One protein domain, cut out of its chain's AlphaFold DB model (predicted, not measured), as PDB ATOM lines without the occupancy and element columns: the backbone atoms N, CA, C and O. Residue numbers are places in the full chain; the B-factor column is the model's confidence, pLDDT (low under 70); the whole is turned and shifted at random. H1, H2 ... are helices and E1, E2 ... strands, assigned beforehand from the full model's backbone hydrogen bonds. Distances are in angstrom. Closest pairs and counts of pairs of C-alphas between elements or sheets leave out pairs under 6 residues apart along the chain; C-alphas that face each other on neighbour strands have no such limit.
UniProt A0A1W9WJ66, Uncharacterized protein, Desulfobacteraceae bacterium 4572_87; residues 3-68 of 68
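AT A GLANCE: This is residues 3 to 68 of the 68 residues of an uncharacterized protein of Desulfobacteraceae bacterium 4572_87 (UniProt A0A1W9WJ66). A long hairpin of E2 and E3, with the short strand E1 beside the last part of E3, makes a narrow sheet, and one helix, H1, lies over one face of it: two layers. The printed part has 66 residues with E1, H1, E2, E3 along the chain; the sheet, order E1, E3, E2, is mixed, as is the class, helices and strands. It is compact, radius of gyration of the C-alphas 12.4 A, spanning 38 by 25 by 15 A.

IN THESE COORDINATES: E3, residues 58 to 67, is 29.9 A long and ends at C-alpha 67 (159.887, 243.053, 119.476). E2, residues 47 to 53, is 20.1 A; E1, residues 3 to 5, 6.4 A, from C-alpha 3 (164.592, 246.614, 125.848). H1, residues 10 to 23, is 19.8 A.

HOW THE PARTS SIT: E3 is antiparallel to E2, N 63 to O 48 2.7 A, and parallel to E1, N 5 to O 66 2.8 A. H1, with every O i to N i+4 pair within hydrogen-bond range, is on the sheet at a height of 9.3 A, over E3; closest C-alphas Thr 10 and Leu 65, 6.3 A.

THE WHOLE: The printed part has no cut. The link H1 to E2 is long, 23 residues. No printed residue is under 70 in pLDDT.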
ATOM      1  N   GLY A   3     163.799 247.659 126.489       91.81
ATOM      2  CA  GLY A   3     164.592 246.614 125.848       91.81
ATOM      3  C   GLY A   3     163.994 246.229 124.501       91.81
ATOM      4  O   GLY A   3     162.809 245.928 124.425       91.81
ATOM      5  N   TYR A   4     164.813 246.223 123.453       93.62
ATOM      6  CA  TYR A   4     164.428 245.697 122.144       93.62
ATOM      7  C   TYR A   4     164.870 244.238 122.034       93.62
ATOM      8  O   TYR A   4     166.032 243.920 122.300       93.62
ATOM      9  N   VAL A   5     163.946 243.356 121.665       95.06
ATOM     10  CA  VAL A   5     164.133 241.907 121.590       95.06
ATOM     11  C   VAL A   5     164.163 241.505 120.122       95.06
ATOM     12  O   VAL A   5     163.132 241.393 119.469       95.06
ATOM     13  N   TYR A   6     165.377 241.340 119.599       93.19
ATOM     14  CA  TYR A   6     165.630 241.201 118.161       93.19
ATOM     15  C   TYR A   6     165.049 239.923 117.541       93.19
ATOM     16  O   TYR A   6     164.662 239.923 116.380       93.19
ATOM     17  N   ASP A   7     165.002 238.828 118.296       94.75
ATOM     18  CA  ASP A   7     164.423 237.558 117.846       94.75
ATOM     19  C   ASP A   7     162.900 237.486 118.053       94.75
ATOM     20  O   ASP A   7     162.288 236.471 117.735       94.75
ATOM     21  N   GLY A   8     162.284 238.546 118.589       93.81
ATOM     22  CA  GLY A   8     160.861 238.597 118.923       93.81
ATOM     23  C   GLY A   8     160.463 237.763 120.149       93.81
ATOM     24  O   GLY A   8     159.315 237.827 120.591       93.81
ATOM     25  N   GLU A   9     161.392 237.028 120.771       95.81
ATOM     26  CA  GLU A   9     161.122 236.099 121.876       95.81
ATOM     27  C   GLU A   9     161.032 236.826 123.232       95.81
ATOM     28  O   GLU A   9     161.723 236.525 124.212       95.81
ATOM     29  N   THR A  10     160.130 237.807 123.312       94.56
ATOM     30  CA  THR A  10     159.961 238.716 124.461       94.56
ATOM     31  C   THR A  10     159.694 237.988 125.779       94.56
ATOM     32  O   THR A  10     160.172 238.416 126.830       94.56
ATOM     33  N   LYS A  11     158.996 236.846 125.750       94.25
ATOM     34  CA  LYS A  11     158.747 236.011 126.941       94.25
ATOM     35  C   LYS A  11     160.022 235.363 127.484       94.25
ATOM     36  O   LYS A  11     160.212 235.317 128.705       94.25
ATOM     37  N   ASN A  12     160.891 234.875 126.599       96.06
ATOM     38  CA  ASN A  12     162.166 234.277 126.991       96.06
ATOM     39  C   ASN A  12     163.100 235.360 127.531       96.06
ATOM     40  O   ASN A  12     163.621 235.219 128.638       96.06
ATOM     41  N   ALA A  13     163.187 236.496 126.829       95.50
ATOM     42  CA  ALA A  13     163.932 237.665 127.285       95.50
ATOM     43  C   ALA A  13     163.465 238.131 128.675       95.50
ATOM     44  O   ALA A  13     164.282 238.284 129.584       95.50
ATOM     45  N   ARG A  14     162.149 238.270 128.888       96.00
ATOM     46  CA  ARG A  14     161.562 238.601 130.197       96.00
ATOM     47  C   ARG A  14     162.002 237.618 131.281       96.00
ATOM     48  O   ARG A  14     162.397 238.042 132.363       96.00
ATOM     49  N   THR A  15     161.935 236.319 131.002       96.81
ATOM     50  CA  THR A  15     162.290 235.261 131.962       96.81
ATOM     51  C   THR A  15     163.766 235.317 132.354       96.81
ATOM     52  O   THR A  15     164.105 235.198 133.534       96.81
ATOM     53  N   ASP A  16     164.655 235.524 131.386       96.00
ATOM     54  CA  ASP A  16     166.085 235.620 131.661       96.00
ATOM     55  C   ASP A  16     166.441 236.914 132.399       96.00
ATOM     56  O   ASP A  16     167.238 236.875 133.342       96.00
ATOM     57  N   ILE A  17     165.811 238.040 132.051       95.19
ATOM     58  CA  ILE A  17     165.968 239.306 132.777       95.19
ATOM     59  C   ILE A  17     165.485 239.156 134.225       95.19
ATOM     60  O   ILE A  17     166.217 239.530 135.144       95.19
ATOM     61  N   ASP A  18     164.307 238.565 134.449       96.88
ATOM     62  CA  ASP A  18     163.770 238.318 135.794       96.88
ATOM     63  C   ASP A  18     164.756 237.499 136.639       96.88
ATOM     64  O   ASP A  18     165.100 237.869 137.765       96.88
ATOM     65  N   ARG A  19     165.323 236.436 136.055       97.69
ATOM     66  CA  ARG A  19     166.348 235.612 136.708       97.69
ATOM     67  C   ARG A  19     167.584 236.428 137.098       97.69
ATOM     68  O   ARG A  19     168.140 236.208 138.175       97.69
ATOM     69  N   GLN A  20     168.048 237.343 136.246       96.62
ATOM     70  CA  GLN A  20     169.204 238.193 136.562       96.62
ATOM     71  C   GLN A  20     168.883 239.231 137.642       96.62
ATOM     72  O   GLN A  20     169.702 239.446 138.537       96.62
ATOM     73  N   ILE A  21     167.688 239.826 137.608       95.44
ATOM     74  CA  ILE A  21     167.207 240.762 138.632       95.44
ATOM     75  C   ILE A  21     167.155 240.073 139.996       95.44
ATOM     76  O   ILE A  21     167.723 240.594 140.955       95.44
ATOM     77  N   GLN A  22     166.572 238.875 140.070       96.88
ATOM     78  CA  GLN A  22     166.513 238.086 141.304       96.88
ATOM     79  C   GLN A  22     167.916 237.765 141.839       96.88
ATOM     80  O   GLN A  22     168.204 237.986 143.014       96.88
ATOM     81  N   LYS A  23     168.843 237.327 140.970       97.75
ATOM     82  CA  LYS A  23     170.249 237.068 141.346       97.75
ATOM     83  C   LYS A  23     170.968 238.302 141.891       97.75
ATOM     84  O   LYS A  23     171.916 238.169 142.660       97.75
ATOM     85  N   LYS A  24     170.563 239.497 141.465       96.81
ATOM     86  CA  LYS A  24     171.150 240.776 141.881       96.81
ATOM     87  C   LYS A  24     170.274 241.526 142.884       96.81
ATOM     88  O   LYS A  24     170.552 242.695 143.148       96.81
ATOM     89  N   ALA A  25     169.269 240.870 143.471       96.81
ATOM     90  CA  ALA A  25     168.216 241.540 144.223       96.81
ATOM     91  C   ALA A  25     168.736 242.427 145.362       96.81
ATOM     92  O   ALA A  25     168.280 243.555 145.535       96.81
ATOM     93  N   GLU A  26     169.735 241.942 146.101       95.62
ATOM     94  CA  GLU A  26     170.349 242.677 147.207       95.62
ATOM     95  C   GLU A  26     171.144 243.904 146.735       95.62
ATOM     96  O   GLU A  26     171.009 244.992 147.300       95.62
ATOM     97  N   GLY A  27     171.945 243.754 145.677       96.06
ATOM     98  CA  GLY A  27     172.746 244.847 145.116       96.06
ATOM     99  C   GLY A  27     171.885 245.927 144.464       96.06
ATOM    100  O   GLY A  27     172.184 247.111 144.567       96.06
ATOM    101  N   LEU A  28     170.774 245.514 143.856       95.31
ATOM    102  CA  LEU A  28     169.764 246.397 143.277       95.31
ATOM    103  C   LEU A  28     168.793 246.965 144.321       95.31
ATOM    104  O   LEU A  28     167.934 247.765 143.958       95.31
ATOM    105  N   LYS A  29     168.906 246.561 145.593       97.00
ATOM    106  CA  LYS A  29     168.030 247.001 146.686       97.00
ATOM    107  C   LYS A  29     166.544 246.784 146.375       97.00
ATOM    108  O   LYS A  29     165.719 247.661 146.626       97.00
ATOM    109  N   LEU A  30     166.197 245.633 145.793       97.38
ATOM    110  CA  LEU A  30     164.798 245.325 145.504       97.38
ATOM    111  C   LEU A  30     163.994 245.114 146.786       97.38
ATOM    112  O   LEU A  30     164.403 244.396 147.703       97.38
ATOM    113  N   LYS A  31     162.793 245.682 146.778       96.00
ATOM    114  CA  LYS A  31     161.721 245.360 147.711       96.00
ATOM    115  C   LYS A  31     161.017 244.079 147.262       96.00
ATOM    116  O   LYS A  31     161.077 243.700 146.089       96.00
ATOM    117  N   GLU A  32     160.342 243.408 148.192       93.75
ATOM    118  CA  GLU A  32     159.467 242.280 147.861       93.75
ATOM    119  C   GLU A  32     158.490 242.669 146.733       93.75
ATOM    120  O   GLU A  32     157.946 243.777 146.764       93.75
ATOM    121  N   PRO A  33     158.290 241.806 145.719       94.50
ATOM    122  CA  PRO A  33     158.660 240.383 145.671       94.50
ATOM    123  C   PRO A  33     160.061 240.067 145.098       94.50
ATOM    124  O   PRO A  33     160.327 238.917 144.760       94.50
ATOM    125  N   LYS A  34     160.948 241.061 144.929       96.06
ATOM    126  CA  LYS A  34     162.323 240.896 144.400       96.06
ATOM    127  C   LYS A  34     162.420 240.257 143.007       96.06
ATOM    128  O   LYS A  34     163.414 239.614 142.682       96.06
ATOM    129  N   ARG A  35     161.406 240.477 142.174       96.44
ATOM    130  CA  ARG A  35     161.271 239.951 140.806       96.44
ATOM    131  C   ARG A  35     160.580 240.971 139.905       96.44
ATOM    132  O   ARG A  35     160.017 241.940 140.418       96.44
ATOM    133  N   LEU A  36     160.569 240.721 138.599       96.00
ATOM    134  CA  LEU A  36     159.666 241.400 137.672       96.00
ATOM    135  C   LEU A  36     158.221 241.006 137.984       96.00
ATOM    136  O   LEU A  36     157.849 239.828 137.925       96.00
ATOM    137  N   ALA A  37     157.409 242.000 138.324       95.62
ATOM    138  CA  ALA A  37     155.983 241.837 138.560       95.62
ATOM    139  C   ALA A  37     155.191 242.605 137.494       95.62
ATOM    140  O   ALA A  37     155.607 243.708 137.155       95.62
ATOM    141  N   PRO A  38     154.060 242.087 136.993       95.19
ATOM    142  CA  PRO A  38     153.191 242.856 136.105       95.19
ATOM    143  C   PRO A  38     152.784 244.185 136.747       95.19
ATOM    144  O   PRO A  38     152.468 244.217 137.942       95.19
ATOM    145  N   SER A  39     152.785 245.273 135.974       94.00
ATOM    146  CA  SER A  39     152.449 246.586 136.517       94.00
ATOM    147  C   SER A  39     150.949 246.704 136.816       94.00
ATOM    148  O   SER A  39     150.128 246.504 135.918       94.00
ATOM    149  N   PRO A  40     150.549 247.099 138.040       91.88
ATOM    150  CA  PRO A  40     149.143 247.285 138.382       91.88
ATOM    151  C   PRO A  40     148.545 248.562 137.774       91.88
ATOM    152  O   PRO A  40     147.328 248.715 137.763       91.88
ATOM    153  N   ILE A  41     149.380 249.490 137.287       92.00
ATOM    154  CA  ILE A  41     148.934 250.756 136.681       92.00
ATOM    155  C   ILE A  41     148.472 250.533 135.236       92.00
ATOM    156  O   ILE A  41     147.537 251.187 134.778       92.00
ATOM    157  N   LEU A  42     149.121 249.610 134.522       88.25
ATOM    158  CA  LEU A  42     148.839 249.277 133.124       88.25
ATOM    159  C   LEU A  42     148.615 247.761 132.987       88.25
ATOM    160  O   LEU A  42     149.428 247.082 132.360       88.25
ATOM    161  N   PRO A  43     147.531 247.218 133.573       86.31
ATOM    162  CA  PRO A  43     147.321 245.773 133.693       86.31
ATOM    163  C   PRO A  43     147.166 245.056 132.344       86.31
ATOM    164  O   PRO A  43     147.477 243.873 132.244       86.31
ATOM    165  N   ASP A  44     146.720 245.775 131.311       91.25
ATOM    166  CA  ASP A  44     146.499 245.231 129.967       91.25
ATOM    167  C   ASP A  44     147.715 245.392 129.040       91.25
ATOM    168  O   ASP A  44     147.669 244.994 127.876       91.25
ATOM    169  N   GLN A  45     148.806 245.995 129.525       91.19
ATOM    170  CA  GLN A  45     150.032 246.165 128.750       91.19
ATOM    171  C   GLN A  45     151.120 245.195 129.223       91.19
ATOM    172  O   GLN A  45     151.194 244.887 130.413       91.19
ATOM    173  N   PRO A  46     152.012 244.732 128.325       91.19
ATOM    174  CA  PRO A  46     153.135 243.863 128.674       91.19
ATOM    175  C   PRO A  46     154.263 244.667 129.344       91.19
ATOM    176  O   PRO A  46     155.392 244.720 128.859       91.19
ATOM    177  N   ILE A  47     153.933 245.343 130.444       94.88
ATOM    178  CA  ILE A  47     154.846 246.159 131.235       94.88
ATOM    179  C   ILE A  47     154.991 245.509 132.600       94.88
ATOM    180  O   ILE A  47     154.028 245.371 133.357       94.88
ATOM    181  N   ASP A  48     156.223 245.156 132.926       96.25
ATOM    182  CA  ASP A  48     156.586 244.724 134.264       96.25
ATOM    183  C   ASP A  48     157.176 245.882 135.060       96.25
ATOM    184  O   ASP A  48     157.597 246.902 134.521       96.25
ATOM    185  N   GLU A  49     157.272 245.707 136.364       96.75
ATOM    186  CA  GLU A  49     157.917 246.636 137.262       96.75
ATOM    187  C   GLU A  49     158.817 245.932 138.272       96.75
ATOM    188  O   GLU A  49     158.616 244.774 138.654       96.75
ATOM    189  N   THR A  50     159.824 246.673 138.722       97.19
ATOM    190  CA  THR A  50     160.604 246.359 139.914       97.19
ATOM    191  C   THR A  50     160.533 247.516 140.892       97.19
ATOM    192  O   THR A  50     160.676 248.680 140.515       97.19
ATOM    193  N   ASN A  51     160.356 247.189 142.168       96.81
ATOM    194  CA  ASN A  51     160.327 248.159 143.253       96.81
ATOM    195  C   ASN A  51     161.655 248.122 144.010       96.81
ATOM    196  O   ASN A  51     162.126 247.051 144.390       96.81
ATOM    197  N   HIS A  52     162.251 249.289 144.223       97.38
ATOM    198  CA  HIS A  52     163.565 249.457 144.833       97.38
ATOM    199  C   HIS A  52     163.457 250.347 146.065       97.38
ATOM    200  O   HIS A  52     162.707 251.323 146.055       97.38
ATOM    201  N   ASP A  53     164.221 250.031 147.106       96.81
ATOM    202  CA  ASP A  53     164.261 250.797 148.344       96.81
ATOM    203  C   ASP A  53     165.705 251.050 148.789       96.81
ATOM    204  O   ASP A  53     166.402 250.155 149.263       96.81
ATOM    205  N   LEU A  54     166.159 252.295 148.636       94.94
ATOM    206  CA  LEU A  54     167.499 252.725 149.041       94.94
ATOM    207  C   LEU A  54     167.569 253.132 150.526       94.94
ATOM    208  O   LEU A  54     168.589 253.656 150.968       94.94
ATOM    209  N   GLY A  55     166.495 252.930 151.296       92.69
ATOM    210  CA  GLY A  55     166.397 253.247 152.723       92.69
ATOM    211  C   GLY A  55     165.955 254.684 153.016       92.69
ATOM    212  O   GLY A  55     165.229 254.914 153.976       92.69
ATOM    213  N   ASN A  56     166.338 255.656 152.183       93.88
ATOM    214  CA  ASN A  56     165.854 257.044 152.264       93.88
ATOM    215  C   ASN A  56     164.833 257.397 151.171       93.88
ATOM    216  O   ASN A  56     164.160 258.424 151.251       93.88
ATOM    217  N   ARG A  57     164.754 256.574 150.124       94.50
ATOM    218  CA  ARG A  57     163.884 256.773 148.973       94.50
ATOM    219  C   ARG A  57     163.594 255.434 148.318       94.50
ATOM    220  O   ARG A  57     164.512 254.669 148.018       94.50
ATOM    221  N   SER A  58     162.324 255.216 148.014       95.94
ATOM    222  CA  SER A  58     161.889 254.116 147.164       95.94
ATOM    223  C   SER A  58     161.527 254.626 145.772       95.94
ATOM    224  O   SER A  58     161.141 255.786 145.600       95.94
ATOM    225  N   PHE A  59     161.677 253.771 144.770       95.69
ATOM    226  CA  PHE A  59     161.276 254.071 143.401       95.69
ATOM    227  C   PHE A  59     160.917 252.795 142.641       95.69
ATOM    228  O   PHE A  59     161.352 251.697 142.991       95.69
ATOM    229  N   THR A  60     160.145 252.970 141.575       96.00
ATOM    230  CA  THR A  60     159.695 251.897 140.690       96.00
ATOM    231  C   THR A  60     160.350 252.072 139.327       96.00
ATOM    232  O   THR A  60     160.391 253.181 138.792       96.00
ATOM    233  N   ILE A  61     160.873 250.989 138.762       95.62
ATOM    234  CA  ILE A  61     161.308 250.947 137.366       95.62
ATOM    235  C   ILE A  61     160.289 250.122 136.596       95.62
ATOM    236  O   ILE A  61     160.105 248.951 136.906       95.62
ATOM    237  N   PHE A  62     159.692 250.714 135.564       96.12
ATOM    238  CA  PHE A  62     158.877 250.002 134.580       96.12
ATOM    239  C   PHE A  62     159.773 249.416 133.490       96.12
ATOM    240  O   PHE A  62     160.680 250.102 133.011       96.12
ATOM    241  N   HIS A  63     159.536 248.175 133.095       96.19
ATOM    242  CA  HIS A  63     160.290 247.425 132.096       96.19
ATOM    243  C   HIS A  63     159.370 247.134 130.918       96.19
ATOM    244  O   HIS A  63     158.379 246.423 131.064       96.19
ATOM    245  N   LEU A  64     159.705 247.705 129.763       95.25
ATOM    246  CA  LEU A  64     159.007 247.489 128.502       95.25
ATOM    247  C   LEU A  64     159.944 246.741 127.556       95.25
ATOM    248  O   LEU A  64     161.044 247.224 127.271       95.25
ATOM    249  N   LEU A  65     159.508 245.571 127.094       94.81
ATOM    250  CA  LEU A  65     160.209 244.776 126.093       94.81
ATOM    251  C   LEU A  65     159.421 244.831 124.786       94.81
ATOM    252  O   LEU A  65     158.253 244.454 124.766       94.81
ATOM    253  N   LEU A  66     160.057 245.319 123.726       93.69
ATOM    254  CA  LEU A  66     159.465 245.430 122.395       93.69
ATOM    255  C   LEU A  66     160.156 244.447 121.459       93.69
ATOM    256  O   LEU A  66     161.384 244.370 121.459       93.69
ATOM    257  N   ASP A  67     159.381 243.714 120.673       92.88
ATOM    258  CA  ASP A  67     159.887 243.053 119.476       92.88
ATOM    259  C   ASP A  67     160.213 244.094 118.391       92.88
ATOM    260  O   ASP A  67     159.796 245.257 118.468       92.88
ATOM    261  N   VAL A  68     161.054 243.702 117.430       79.31
ATOM    262  CA  VAL A  68     161.501 244.548 116.311       79.31
ATOM    263  C   VAL A  68     161.069 243.928 114.995       79.31
ATOM    264  O   VAL A  68     161.245 242.700 114.852       79.31
TER     265      VAL A  68